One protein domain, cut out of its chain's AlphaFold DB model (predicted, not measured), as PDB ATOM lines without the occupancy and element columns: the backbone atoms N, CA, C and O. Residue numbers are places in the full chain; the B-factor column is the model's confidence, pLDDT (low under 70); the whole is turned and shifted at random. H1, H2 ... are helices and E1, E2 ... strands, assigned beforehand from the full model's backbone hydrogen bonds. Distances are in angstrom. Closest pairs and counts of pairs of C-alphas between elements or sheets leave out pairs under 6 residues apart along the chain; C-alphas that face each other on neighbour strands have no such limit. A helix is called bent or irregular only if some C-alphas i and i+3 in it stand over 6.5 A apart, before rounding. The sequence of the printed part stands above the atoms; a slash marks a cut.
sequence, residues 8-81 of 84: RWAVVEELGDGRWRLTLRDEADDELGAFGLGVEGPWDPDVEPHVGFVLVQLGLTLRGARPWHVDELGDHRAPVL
ATOM      1  N   ARG A   8     179.832 -20.384  30.180       97.56
ATOM      2  CA  ARG A   8     178.573 -19.930  30.782       97.56
ATOM      3  C   ARG A   8     178.758 -19.366  32.171       97.56
ATOM      4  O   ARG A   8     178.012 -18.463  32.541       97.56
ATOM      5  N   TRP A   9     179.769 -19.831  32.894       98.00
ATOM      6  CA  TRP A   9     179.986 -19.444  34.278       98.00
ATOM      7  C   TRP A   9     181.435 -19.046  34.520       98.00
ATOM      8  O   TRP A   9     182.362 -19.701  34.043       98.00
ATOM      9  N   ALA A  10     181.608 -17.975  35.283       98.19
ATOM     10  CA  ALA A  10     182.831 -17.669  36.002       98.19
ATOM     11  C   ALA A  10     182.610 -18.039  37.471       98.19
ATOM     12  O   ALA A  10     181.608 -17.624  38.055       98.19
ATOM     13  N   VAL A  11     183.521 -18.819  38.043       98.19
ATOM     14  CA  VAL A  11     183.537 -19.199  39.461       98.19
ATOM     15  C   VAL A  11     184.856 -18.720  40.045       98.19
ATOM     16  O   VAL A  11     185.904 -18.965  39.450       98.19
ATOM     17  N   VAL A  12     184.811 -18.009  41.164       98.19
ATOM     18  CA  VAL A  12     185.982 -17.446  41.825       98.19
ATOM     19  C   VAL A  12     186.030 -17.956  43.257       98.19
ATOM     20  O   VAL A  12     185.154 -17.638  44.060       98.19
ATOM     21  N   GLU A  13     187.053 -18.753  43.540       97.75
ATOM     22  CA  GLU A  13     187.288 -19.401  44.832       97.75
ATOM     23  C   GLU A  13     188.390 -18.662  45.608       97.75
ATOM     24  O   GLU A  13     189.398 -18.231  45.025       97.75
ATOM     25  N   GLU A  14     188.215 -18.520  46.925       96.25
ATOM     26  CA  GLU A  14     189.266 -18.028  47.820       96.25
ATOM     27  C   GLU A  14     190.202 -19.188  48.194       96.25
ATOM     28  O   GLU A  14     189.787 -20.209  48.739       96.25
ATOM     29  N   LEU A  15     191.496 -19.031  47.919       95.56
ATOM     30  CA  LEU A  15     192.534 -20.030  48.199       95.56
ATOM     31  C   LEU A  15     193.183 -19.857  49.585       95.56
ATOM     32  O   LEU A  15     194.096 -20.608  49.937       95.56
ATOM     33  N   GLY A  16     192.735 -18.861  50.351       93.44
ATOM     34  CA  GLY A  16     193.315 -18.442  51.623       93.44
ATOM     35  C   GLY A  16     194.381 -17.354  51.475       93.44
ATOM     36  O   GLY A  16     194.958 -17.139  50.405       93.44
ATOM     37  N   ASP A  17     194.637 -16.652  52.580       91.38
ATOM     38  CA  ASP A  17     195.534 -15.488  52.651       91.38
ATOM     39  C   ASP A  17     195.148 -14.362  51.672       91.38
ATOM     40  O   ASP A  17     196.009 -13.638  51.177       91.38
ATOM     41  N   GLY A  18     193.857 -14.236  51.344       91.38
ATOM     42  CA  GLY A  18     193.369 -13.261  50.370       91.38
ATOM     43  C   GLY A  18     193.785 -13.550  48.926       91.38
ATOM     44  O   GLY A  18     193.708 -12.641  48.106       91.38
ATOM     45  N   ARG A  19     194.237 -14.769  48.599       95.50
ATOM     46  CA  ARG A  19     194.532 -15.211  47.224       95.50
ATOM     47  C   ARG A  19     193.314 -15.869  46.597       95.50
ATOM     48  O   ARG A  19     192.536 -16.523  47.284       95.50
ATOM     49  N   TRP A  20     193.206 -15.781  45.274       97.81
ATOM     50  CA  TRP A  20     191.995 -16.187  44.561       97.81
ATOM     51  C   TRP A  20     192.300 -16.957  43.277       97.81
ATOM     52  O   TRP A  20     193.341 -16.756  42.641       97.81
ATOM     53  N   ARG A  21     191.371 -17.817  42.856       98.00
ATOM     54  CA  ARG A  21     191.402 -18.485  41.549       98.00
ATOM     55  C   ARG A  21     190.093 -18.260  40.813       98.00
ATOM     56  O   ARG A  21     189.032 -18.403  41.394       98.00
ATOM     57  N   LEU A  22     190.185 -17.954  39.523       98.44
ATOM     58  CA  LEU A  22     189.063 -17.906  38.592       98.44
ATOM     59  C   LEU A  22     189.029 -19.185  37.755       98.44
ATOM     60  O   LEU A  22     190.009 -19.514  37.089       98.44
ATOM     61  N   THR A  23     187.875 -19.831  37.704       98.44
ATOM     62  CA  THR A  23     187.587 -20.990  36.859       98.44
ATOM     63  C   THR A  23     186.435 -20.662  35.917       98.44
ATOM     64  O   THR A  23     185.399 -20.140  36.331       98.44
ATOM     65  N   LEU A  24     186.609 -20.961  34.632       98.19
ATOM     66  CA  LEU A  24     185.565 -20.839  33.619       98.19
ATOM     67  C   LEU A  24     184.936 -22.198  33.360       98.19
ATOM     68  O   LEU A  24     185.654 -23.171  33.125       98.19
ATOM     69  N   ARG A  25     183.604 -22.244  33.354       97.88
ATOM     70  CA  ARG A  25     182.830 -23.465  33.116       97.88
ATOM     71  C   ARG A  25     181.821 -23.288  31.992       97.88
ATOM     72  O   ARG A  25     181.373 -22.166  31.724       97.88
ATOM     73  N   ASP A  26     181.485 -24.380  31.320       97.19
ATOM     74  CA  ASP A  26     180.433 -24.408  30.304       97.19
ATOM     75  C   ASP A  26     179.031 -24.606  30.914       97.19
ATOM     76  O   ASP A  26     178.820 -24.415  32.108       97.19
ATOM     77  N   GLU A  27     178.034 -24.912  30.081       96.19
ATOM     78  CA  GLU A  27     176.651 -25.115  30.530       96.19
ATOM     79  C   GLU A  27     176.462 -26.358  31.410       96.19
ATOM     80  O   GLU A  27     175.586 -26.351  32.273       96.19
ATOM     81  N   ALA A  28     177.282 -27.393  31.213       96.75
ATOM     82  CA  ALA A  28     177.256 -28.632  31.985       96.75
ATOM     83  C   ALA A  28     178.079 -28.542  33.281       96.75
ATOM     84  O   ALA A  28     178.199 -29.533  33.996       96.75
ATOM     85  N   ASP A  29     178.610 -27.355  33.592       95.31
ATOM     86  CA  ASP A  29     179.570 -27.115  34.668       95.31
ATOM     87  C   ASP A  29     180.939 -27.784  34.481       95.31
ATOM     88  O   ASP A  29     181.739 -27.838  35.419       95.31
ATOM     89  N   ASP A  30     181.269 -28.186  33.252       96.69
ATOM     90  CA  ASP A  30     182.594 -28.703  32.933       96.69
ATOM     91  C   ASP A  30     183.622 -27.566  32.888       96.69
ATOM     92  O   ASP A  30     183.386 -26.489  32.329       96.69
ATOM     93  N   GLU A  31     184.797 -27.803  33.476       97.56
ATOM     94  CA  GLU A  31     185.892 -26.838  33.479       97.56
ATOM     95  C   GLU A  31     186.475 -26.650  32.070       97.56
ATOM     96  O   GLU A  31     186.989 -27.576  31.443       97.56
ATOM     97  N   LEU A  32     186.480 -25.400  31.608       97.12
ATOM     98  CA  LEU A  32     187.145 -24.973  30.375       97.12
ATOM     99  C   LEU A  32     188.563 -24.442  30.637       97.12
ATOM    100  O   LEU A  32     189.416 -24.434  29.740       97.12
ATOM    101  N   GLY A  33     188.815 -23.963  31.855       96.56
ATOM    102  CA  GLY A  33     190.143 -23.611  32.341       96.56
ATOM    103  C   GLY A  33     190.123 -22.781  33.620       96.56
ATOM    104  O   GLY A  33     189.140 -22.100  33.917       96.56
ATOM    105  N   ALA A  34     191.252 -22.800  34.327       97.12
ATOM    106  CA  ALA A  34     191.446 -22.106  35.591       97.12
ATOM    107  C   ALA A  34     192.684 -21.191  35.588       97.12
ATOM    108  O   ALA A  34     193.683 -21.454  34.911       97.12
ATOM    109  N   PHE A  35     192.615 -20.115  36.369       95.81
ATOM    110  CA  PHE A  35     193.603 -19.042  36.429       95.81
ATOM    111  C   PHE A  35     193.786 -18.577  37.871       95.81
ATOM    112  O   PHE A  35     192.817 -18.228  38.538       95.81
ATOM    113  N   GLY A  36     195.028 -18.514  38.347       95.75
ATOM    114  CA  GLY A  36     195.317 -17.759  39.566       95.75
ATOM    115  C   GLY A  36     195.092 -16.272  39.310       95.75
ATOM    116  O   GLY A  36     195.515 -15.759  38.271       95.75
ATOM    117  N   LEU A  37     194.433 -15.586  40.238       94.38
ATOM    118  CA  LEU A  37     194.301 -14.139  40.171       94.38
ATOM    119  C   LEU A  37     195.567 -13.515  40.755       94.38
ATOM    120  O   LEU A  37     195.952 -13.806  41.882       94.38
ATOM    121  N   GLY A  38     196.233 -12.666  39.973       90.00
ATOM    122  CA  GLY A  38     197.439 -11.945  40.394       90.00
ATOM    123  C   GLY A  38     197.147 -10.768  41.330       90.00
ATOM    124  O   GLY A  38     197.909  -9.804  41.341       90.00
ATOM    125  N   VAL A  39     196.022 -10.818  42.044       93.44
ATOM    126  CA  VAL A  39     195.567  -9.828  43.018       93.44
ATOM    127  C   VAL A  39     195.302 -10.544  44.335       93.44
ATOM    128  O   VAL A  39     194.752 -11.647  44.356       93.44
ATOM    129  N   GLU A  40     195.716  -9.904  45.421       94.44
ATOM    130  CA  GLU A  40     195.470 -10.349  46.786       94.44
ATOM    131  C   GLU A  40     194.614  -9.299  47.491       94.44
ATOM    132  O   GLU A  40     194.822  -8.104  47.275       94.44
ATOM    133  N   GLY A  41     193.667  -9.726  48.325       94.56
ATOM    134  CA  GLY A  41     192.806  -8.807  49.069       94.56
ATOM    135  C   GLY A  41     191.345  -9.247  49.165       94.56
ATOM    136  O   GLY A  41     191.020 -10.394  48.846       94.56
ATOM    137  N   PRO A  42     190.461  -8.358  49.649       95.56
ATOM    138  CA  PRO A  42     189.026  -8.612  49.722       95.56
ATOM    139  C   PRO A  42     188.386  -8.733  48.330       95.56
ATOM    140  O   PRO A  42     188.856  -8.146  47.356       95.56
ATOM    141  N   TRP A  43     187.252  -9.443  48.270       94.69
ATOM    142  CA  TRP A  43     186.447  -9.601  47.053       94.69
ATOM    143  C   TRP A  43     186.172  -8.264  46.335       94.69
ATOM    144  O   TRP A  43     186.478  -8.104  45.157       94.69
ATOM    145  N   ASP A  44     185.646  -7.283  47.065       93.19
ATOM    146  CA  ASP A  44     185.466  -5.894  46.634       93.19
ATOM    147  C   ASP A  44     186.270  -5.020  47.617       93.19
ATOM    148  O   ASP A  44     186.154  -5.238  48.833       93.19
ATOM    149  N   PRO A  45     187.130  -4.093  47.151       94.00
ATOM    150  CA  PRO A  45     187.201  -3.537  45.790       94.00
ATOM    151  C   PRO A  45     188.267  -4.135  44.866       94.00
ATOM    152  O   PRO A  45     188.441  -3.630  43.759       94.00
ATOM    153  N   ASP A  46     188.991  -5.172  45.282       94.75
ATOM    154  CA  ASP A  46     190.218  -5.565  44.583       94.75
ATOM    155  C   ASP A  46     189.996  -6.695  43.566       94.75
ATOM    156  O   ASP A  46     190.391  -6.592  42.399       94.75
ATOM    157  N   VAL A  47     189.331  -7.775  43.977       96.88
ATOM    158  CA  VAL A  47     189.236  -9.012  43.187       96.88
ATOM    159  C   VAL A  47     188.179  -8.912  42.093       96.88
ATOM    160  O   VAL A  47     188.471  -9.227  40.939       96.88
ATOM    161  N   GLU A  48     186.973  -8.445  42.418       96.31
ATOM    162  CA  GLU A  48     185.849  -8.358  41.480       96.31
ATOM    163  C   GLU A  48     186.205  -7.541  40.221       96.31
ATOM    164  O   GLU A  48     186.007  -8.046  39.106       96.31
ATOM    165  N   PRO A  49     186.807  -6.334  40.327       95.25
ATOM    166  CA  PRO A  49     187.221  -5.584  39.143       95.25
ATOM    167  C   PRO A  49     188.327  -6.285  38.347       95.25
ATOM    168  O   PRO A  49     188.321  -6.241  37.112       95.25
ATOM    169  N   HIS A  50     189.259  -6.962  39.028       96.50
ATOM    170  CA  HIS A  50     190.334  -7.701  38.368       96.50
ATOM    171  C   HIS A  50     189.796  -8.892  37.566       96.50
ATOM    172  O   HIS A  50     190.200  -9.101  36.421       96.50
ATOM    173  N   VAL A  51     188.831  -9.634  38.114       97.06
ATOM    174  CA  VAL A  51     188.134 -10.711  37.394       97.06
ATOM    175  C   VAL A  51     187.456 -10.163  36.144       97.06
ATOM    176  O   VAL A  51     187.620 -10.729  35.064       97.06
ATOM    177  N   GLY A  52     186.753  -9.031  36.256       95.44
ATOM    178  CA  GLY A  52     186.142  -8.359  35.108       95.44
ATOM    179  C   GLY A  52     187.152  -8.044  33.999       95.44
ATOM    180  O   GLY A  52     186.895  -8.327  32.828       95.44
ATOM    181  N   PHE A  53     188.333  -7.535  34.363       94.94
ATOM    182  CA  PHE A  53     189.424  -7.289  33.417       94.94
ATOM    183  C   PHE A  53     189.903  -8.577  32.730       94.94
ATOM    184  O   PHE A  53     190.018  -8.605  31.502       94.94
ATOM    185  N   VAL A  54     190.140  -9.651  33.492       96.06
ATOM    186  CA  VAL A  54     190.575 -10.949  32.948       96.06
ATOM    187  C   VAL A  54     189.535 -11.517  31.981       96.06
ATOM    188  O   VAL A  54     189.895 -11.937  30.883       96.06
ATOM    189  N   LEU A  55     188.246 -11.483  32.333       96.56
ATOM    190  CA  LEU A  55     187.165 -11.978  31.476       96.56
ATOM    191  C   LEU A  55     187.154 -11.287  30.108       96.56
ATOM    192  O   LEU A  55     187.076 -11.968  29.085       96.56
ATOM    193  N   VAL A  56     187.328  -9.963  30.068       95.62
ATOM    194  CA  VAL A  56     187.392  -9.210  28.804       95.62
ATOM    195  C   VAL A  56     188.567  -9.667  27.935       95.62
ATOM    196  O   VAL A  56     188.391  -9.853  26.732       95.62
ATOM    197  N   GLN A  57     189.742  -9.923  28.523       94.00
ATOM    198  CA  GLN A  57     190.902 -10.449  27.781       94.00
ATOM    199  C   GLN A  57     190.649 -11.848  27.200       94.00
ATOM    200  O   GLN A  57     191.225 -12.213  26.177       94.00
ATOM    201  N   LEU A  58     189.766 -12.629  27.828       95.06
ATOM    202  CA  LEU A  58     189.355 -13.954  27.357       95.06
ATOM    203  C   LEU A  58     188.216 -13.905  26.323       95.06
ATOM    204  O   LEU A  58     187.802 -14.955  25.822       95.06
ATOM    205  N   GLY A  59     187.738 -12.705  25.973       96.25
ATOM    206  CA  GLY A  59     186.598 -12.510  25.082       96.25
ATOM    207  C   GLY A  59     185.270 -12.823  25.765       96.25
ATOM    208  O   GLY A  59     184.376 -13.370  25.129       96.25
ATOM    209  N   LEU A  60     185.144 -12.526  27.059       97.00
ATOM    210  CA  LEU A  60     183.941 -12.750  27.857       97.00
ATOM    211  C   LEU A  60     183.469 -11.453  28.520       97.00
ATOM    212  O   LEU A  60     184.256 -10.563  28.832       97.00
ATOM    213  N   THR A  61     182.172 -11.371  28.790       96.62
ATOM    214  CA  THR A  61     181.571 -10.336  29.637       96.62
ATOM    215  C   THR A  61     180.637 -10.964  30.655       96.62
ATOM    216  O   THR A  61     179.996 -11.978  30.376       96.62
ATOM    217  N   LEU A  62     180.512 -10.337  31.821       96.81
ATOM    218  CA  LEU A  62     179.502 -10.706  32.807       96.81
ATOM    219  C   LEU A  62     178.097 -10.370  32.291       96.81
ATOM    220  O   LEU A  62     177.900  -9.402  31.549       96.81
ATOM    221  N   ARG A  63     177.107 -11.164  32.705       95.00
ATOM    222  CA  ARG A  63     175.696 -10.950  32.371       95.00
ATOM    223  C   ARG A  63     174.944 -10.333  33.553       95.00
ATOM    224  O   ARG A  63     174.628 -11.017  34.518       95.00
ATOM    225  N   GLY A  64     174.559  -9.065  33.411       91.50
ATOM    226  CA  GLY A  64     173.776  -8.320  34.406       91.50
ATOM    227  C   GLY A  64     174.605  -7.293  35.181       91.50
ATOM    228  O   GLY A  64     175.828  -7.301  35.120       91.50
ATOM    229  N   ALA A  65     173.930  -6.383  35.892       84.56
ATOM    230  CA  ALA A  65     174.574  -5.255  36.583       84.56
ATOM    231  C   ALA A  65     175.202  -5.619  37.943       84.56
ATOM    232  O   ALA A  65     176.094  -4.921  38.407       84.56
ATOM    233  N   ARG A  66     174.715  -6.686  38.589       87.88
ATOM    234  CA  ARG A  66     175.263  -7.283  39.822       87.88
ATOM    235  C   ARG A  66     175.206  -8.804  39.676       87.88
ATOM    236  O   ARG A  66     174.249  -9.422  40.132       87.88
ATOM    237  N   PRO A  67     176.126  -9.380  38.893       93.38
ATOM    238  CA  PRO A  67     175.998 -10.747  38.394       93.38
ATOM    239  C   PRO A  67     176.451 -11.800  39.416       93.38
ATOM    240  O   PRO A  67     176.090 -12.970  39.286       93.38
ATOM    241  N   TRP A  68     177.238 -11.386  40.411       96.88
ATOM    242  CA  TRP A  68     177.848 -12.268  41.392       96.88
ATOM    243  C   TRP A  68     176.855 -12.724  42.454       96.88
ATOM    244  O   TRP A  68     176.157 -11.920  43.072       96.88
ATOM    245  N   HIS A  69     176.834 -14.031  42.672       95.88
ATOM    246  CA  HIS A  69     176.170 -14.688  43.785       95.88
ATOM    247  C   HIS A  69     177.175 -15.612  44.466       95.88
ATOM    248  O   HIS A  69     178.028 -16.189  43.800       95.88
ATOM    249  N   VAL A  70     177.069 -15.736  45.786       96.12
ATOM    250  CA  VAL A  70     177.829 -16.734  46.541       96.12
ATOM    251  C   VAL A  70     177.059 -18.047  46.469       96.12
ATOM    252  O   VAL A  70     175.850 -18.054  46.724       96.12
ATOM    253  N   ASP A  71     177.724 -19.123  46.068       92.81
ATOM    254  CA  ASP A  71     177.111 -20.444  45.985       92.81
ATOM    255  C   ASP A  71     177.176 -21.215  47.318       92.81
ATOM    256  O   ASP A  71     177.564 -20.686  48.361       92.81
ATOM    257  N   GLU A  72     176.736 -22.474  47.303       92.56
ATOM    258  CA  GLU A  72     176.681 -23.329  48.497       92.56
ATOM    259  C   GLU A  72     178.064 -23.652  49.086       92.56
ATOM    260  O   GLU A  72     178.151 -24.036  50.254       92.56
ATOM    261  N   LEU A  73     179.137 -23.500  48.302       91.62
ATOM    262  CA  LEU A  73     180.519 -23.730  48.724       91.62
ATOM    263  C   LEU A  73     181.195 -22.449  49.229       91.62
ATOM    264  O   LEU A  73     182.279 -22.521  49.801       91.62
ATOM    265  N   GLY A  74     180.538 -21.296  49.076       93.44
ATOM    266  CA  GLY A  74     181.111 -19.994  49.398       93.44
ATOM    267  C   GLY A  74     181.837 -19.340  48.223       93.44
ATOM    268  O   GLY A  74     182.388 -18.255  48.402       93.44
ATOM    269  N   ASP A  75     181.807 -19.944  47.031       96.50
ATOM    270  CA  ASP A  75     182.477 -19.398  45.857       96.50
ATOM    271  C   ASP A  75     181.636 -18.297  45.215       96.50
ATOM    272  O   ASP A  75     180.402 -18.351  45.156       96.50
ATOM    273  N   HIS A  76     182.313 -17.293  44.667       97.62
ATOM    274  CA  HIS A  76     181.659 -16.245  43.901       97.62
ATOM    275  C   HIS A  76     181.410 -16.745  42.485       97.62
ATOM    276  O   HIS A  76     182.340 -16.974  41.716       97.62
ATOM    277  N   ARG A  77     180.146 -16.875  42.100       97.88
ATOM    278  CA  ARG A  77     179.742 -17.348  40.779       97.88
ATOM    279  C   ARG A  77     178.991 -16.267  40.017       97.88
ATOM    280  O   ARG A  77     178.162 -15.549  40.573       97.88
ATOM    281  N   ALA A  78     179.254 -16.148  38.721       98.12
ATOM    282  CA  ALA A  78     178.543 -15.227  37.843       98.12
ATOM    283  C   ALA A  78     178.337 -15.799  36.434       98.12
ATOM    284  O   ALA A  78     179.224 -16.464  35.892       98.12
ATOM    285  N   PRO A  79     177.183 -15.519  35.801       97.88
ATOM    286  CA  PRO A  79     176.968 -15.849  34.401       97.88
ATOM    287  C   PRO A  79     177.836 -14.979  33.483       97.88
ATOM    288  O   PRO A  79     177.920 -13.759  33.661       97.88
ATOM    289  N   VAL A  80     178.410 -15.596  32.449       97.62
ATOM    290  CA  VAL A  80     179.188 -14.921  31.399       97.62
ATOM    291  C   VAL A  80     178.597 -15.146  30.009       97.62
ATOM    292  O   VAL A  80     177.824 -16.075  29.768       97.62
ATOM    293  N   LEU A  81     178.964 -14.271  29.078       96.00
ATOM    294  CA  LEU A  81     178.661 -14.365  27.654       96.00
ATOM    295  C   LEU A  81     179.940 -14.148  26.849       96.00
ATOM    296  O   LEU A  81     180.765 -13.315  27.222       96.00
TER     297      LEU A  81
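What this domain is: This is residues 8 to 81 of the 84 residues of an uncharacterized protein of Curtobacterium sp. PhB25 (UniProt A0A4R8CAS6). A strongly twisted sheet of five strands, curled like part of a barrel, wraps round one helix, H1, in two layers. The printed part has 74 residues, with E1, E2, E3, H1, E4 and E5 in that order, class mixed. The antiparallel sheet runs E3 E2 E1 E5 E4. The whole is compact, radius of gyration of the C-alphas 11.2 A, spanning 31 by 23 by 21 A.

Where its parts are: Find C-alpha 9 at (179.986, -19.444, 34.278); E1 runs from there 21.9 A to residue 16. E2 is residues 19 to 25, 20.1 A; E3, 31 to 40, 23.3 A. H1, 43 to 57, 19.8 A, is only just irregular: C-alphas 45 and 48 are 6.6 A apart. E4 is 60 to 62, 7.0 A; E5, 76 to 81, 16.6 A, ends at (178.661, -14.365, 27.654).

How they stand to each other: E1, E2 and E3 form a meander of two hairpins, each strand the antiparallel neighbour of the one before; find N 11 and O 23, 2.9 A, and N 22 and O 35, 2.8 A. E5 pairs with E1 at N 10 and O 78, 2.9 A, and in a hairpin with E4 at N 81 and O 61, 2.8 A. H1 is on the sheet, its closest C-alphas to E3 being Val 47 and Val 39, 6.4 A; 8 of 11 O i to N i+4 pairs are within hydrogen-bond range.

The domain as a whole: The printed part has no cut; the E4 to E5 link is long. No printed residue is under 70 in pLDDT.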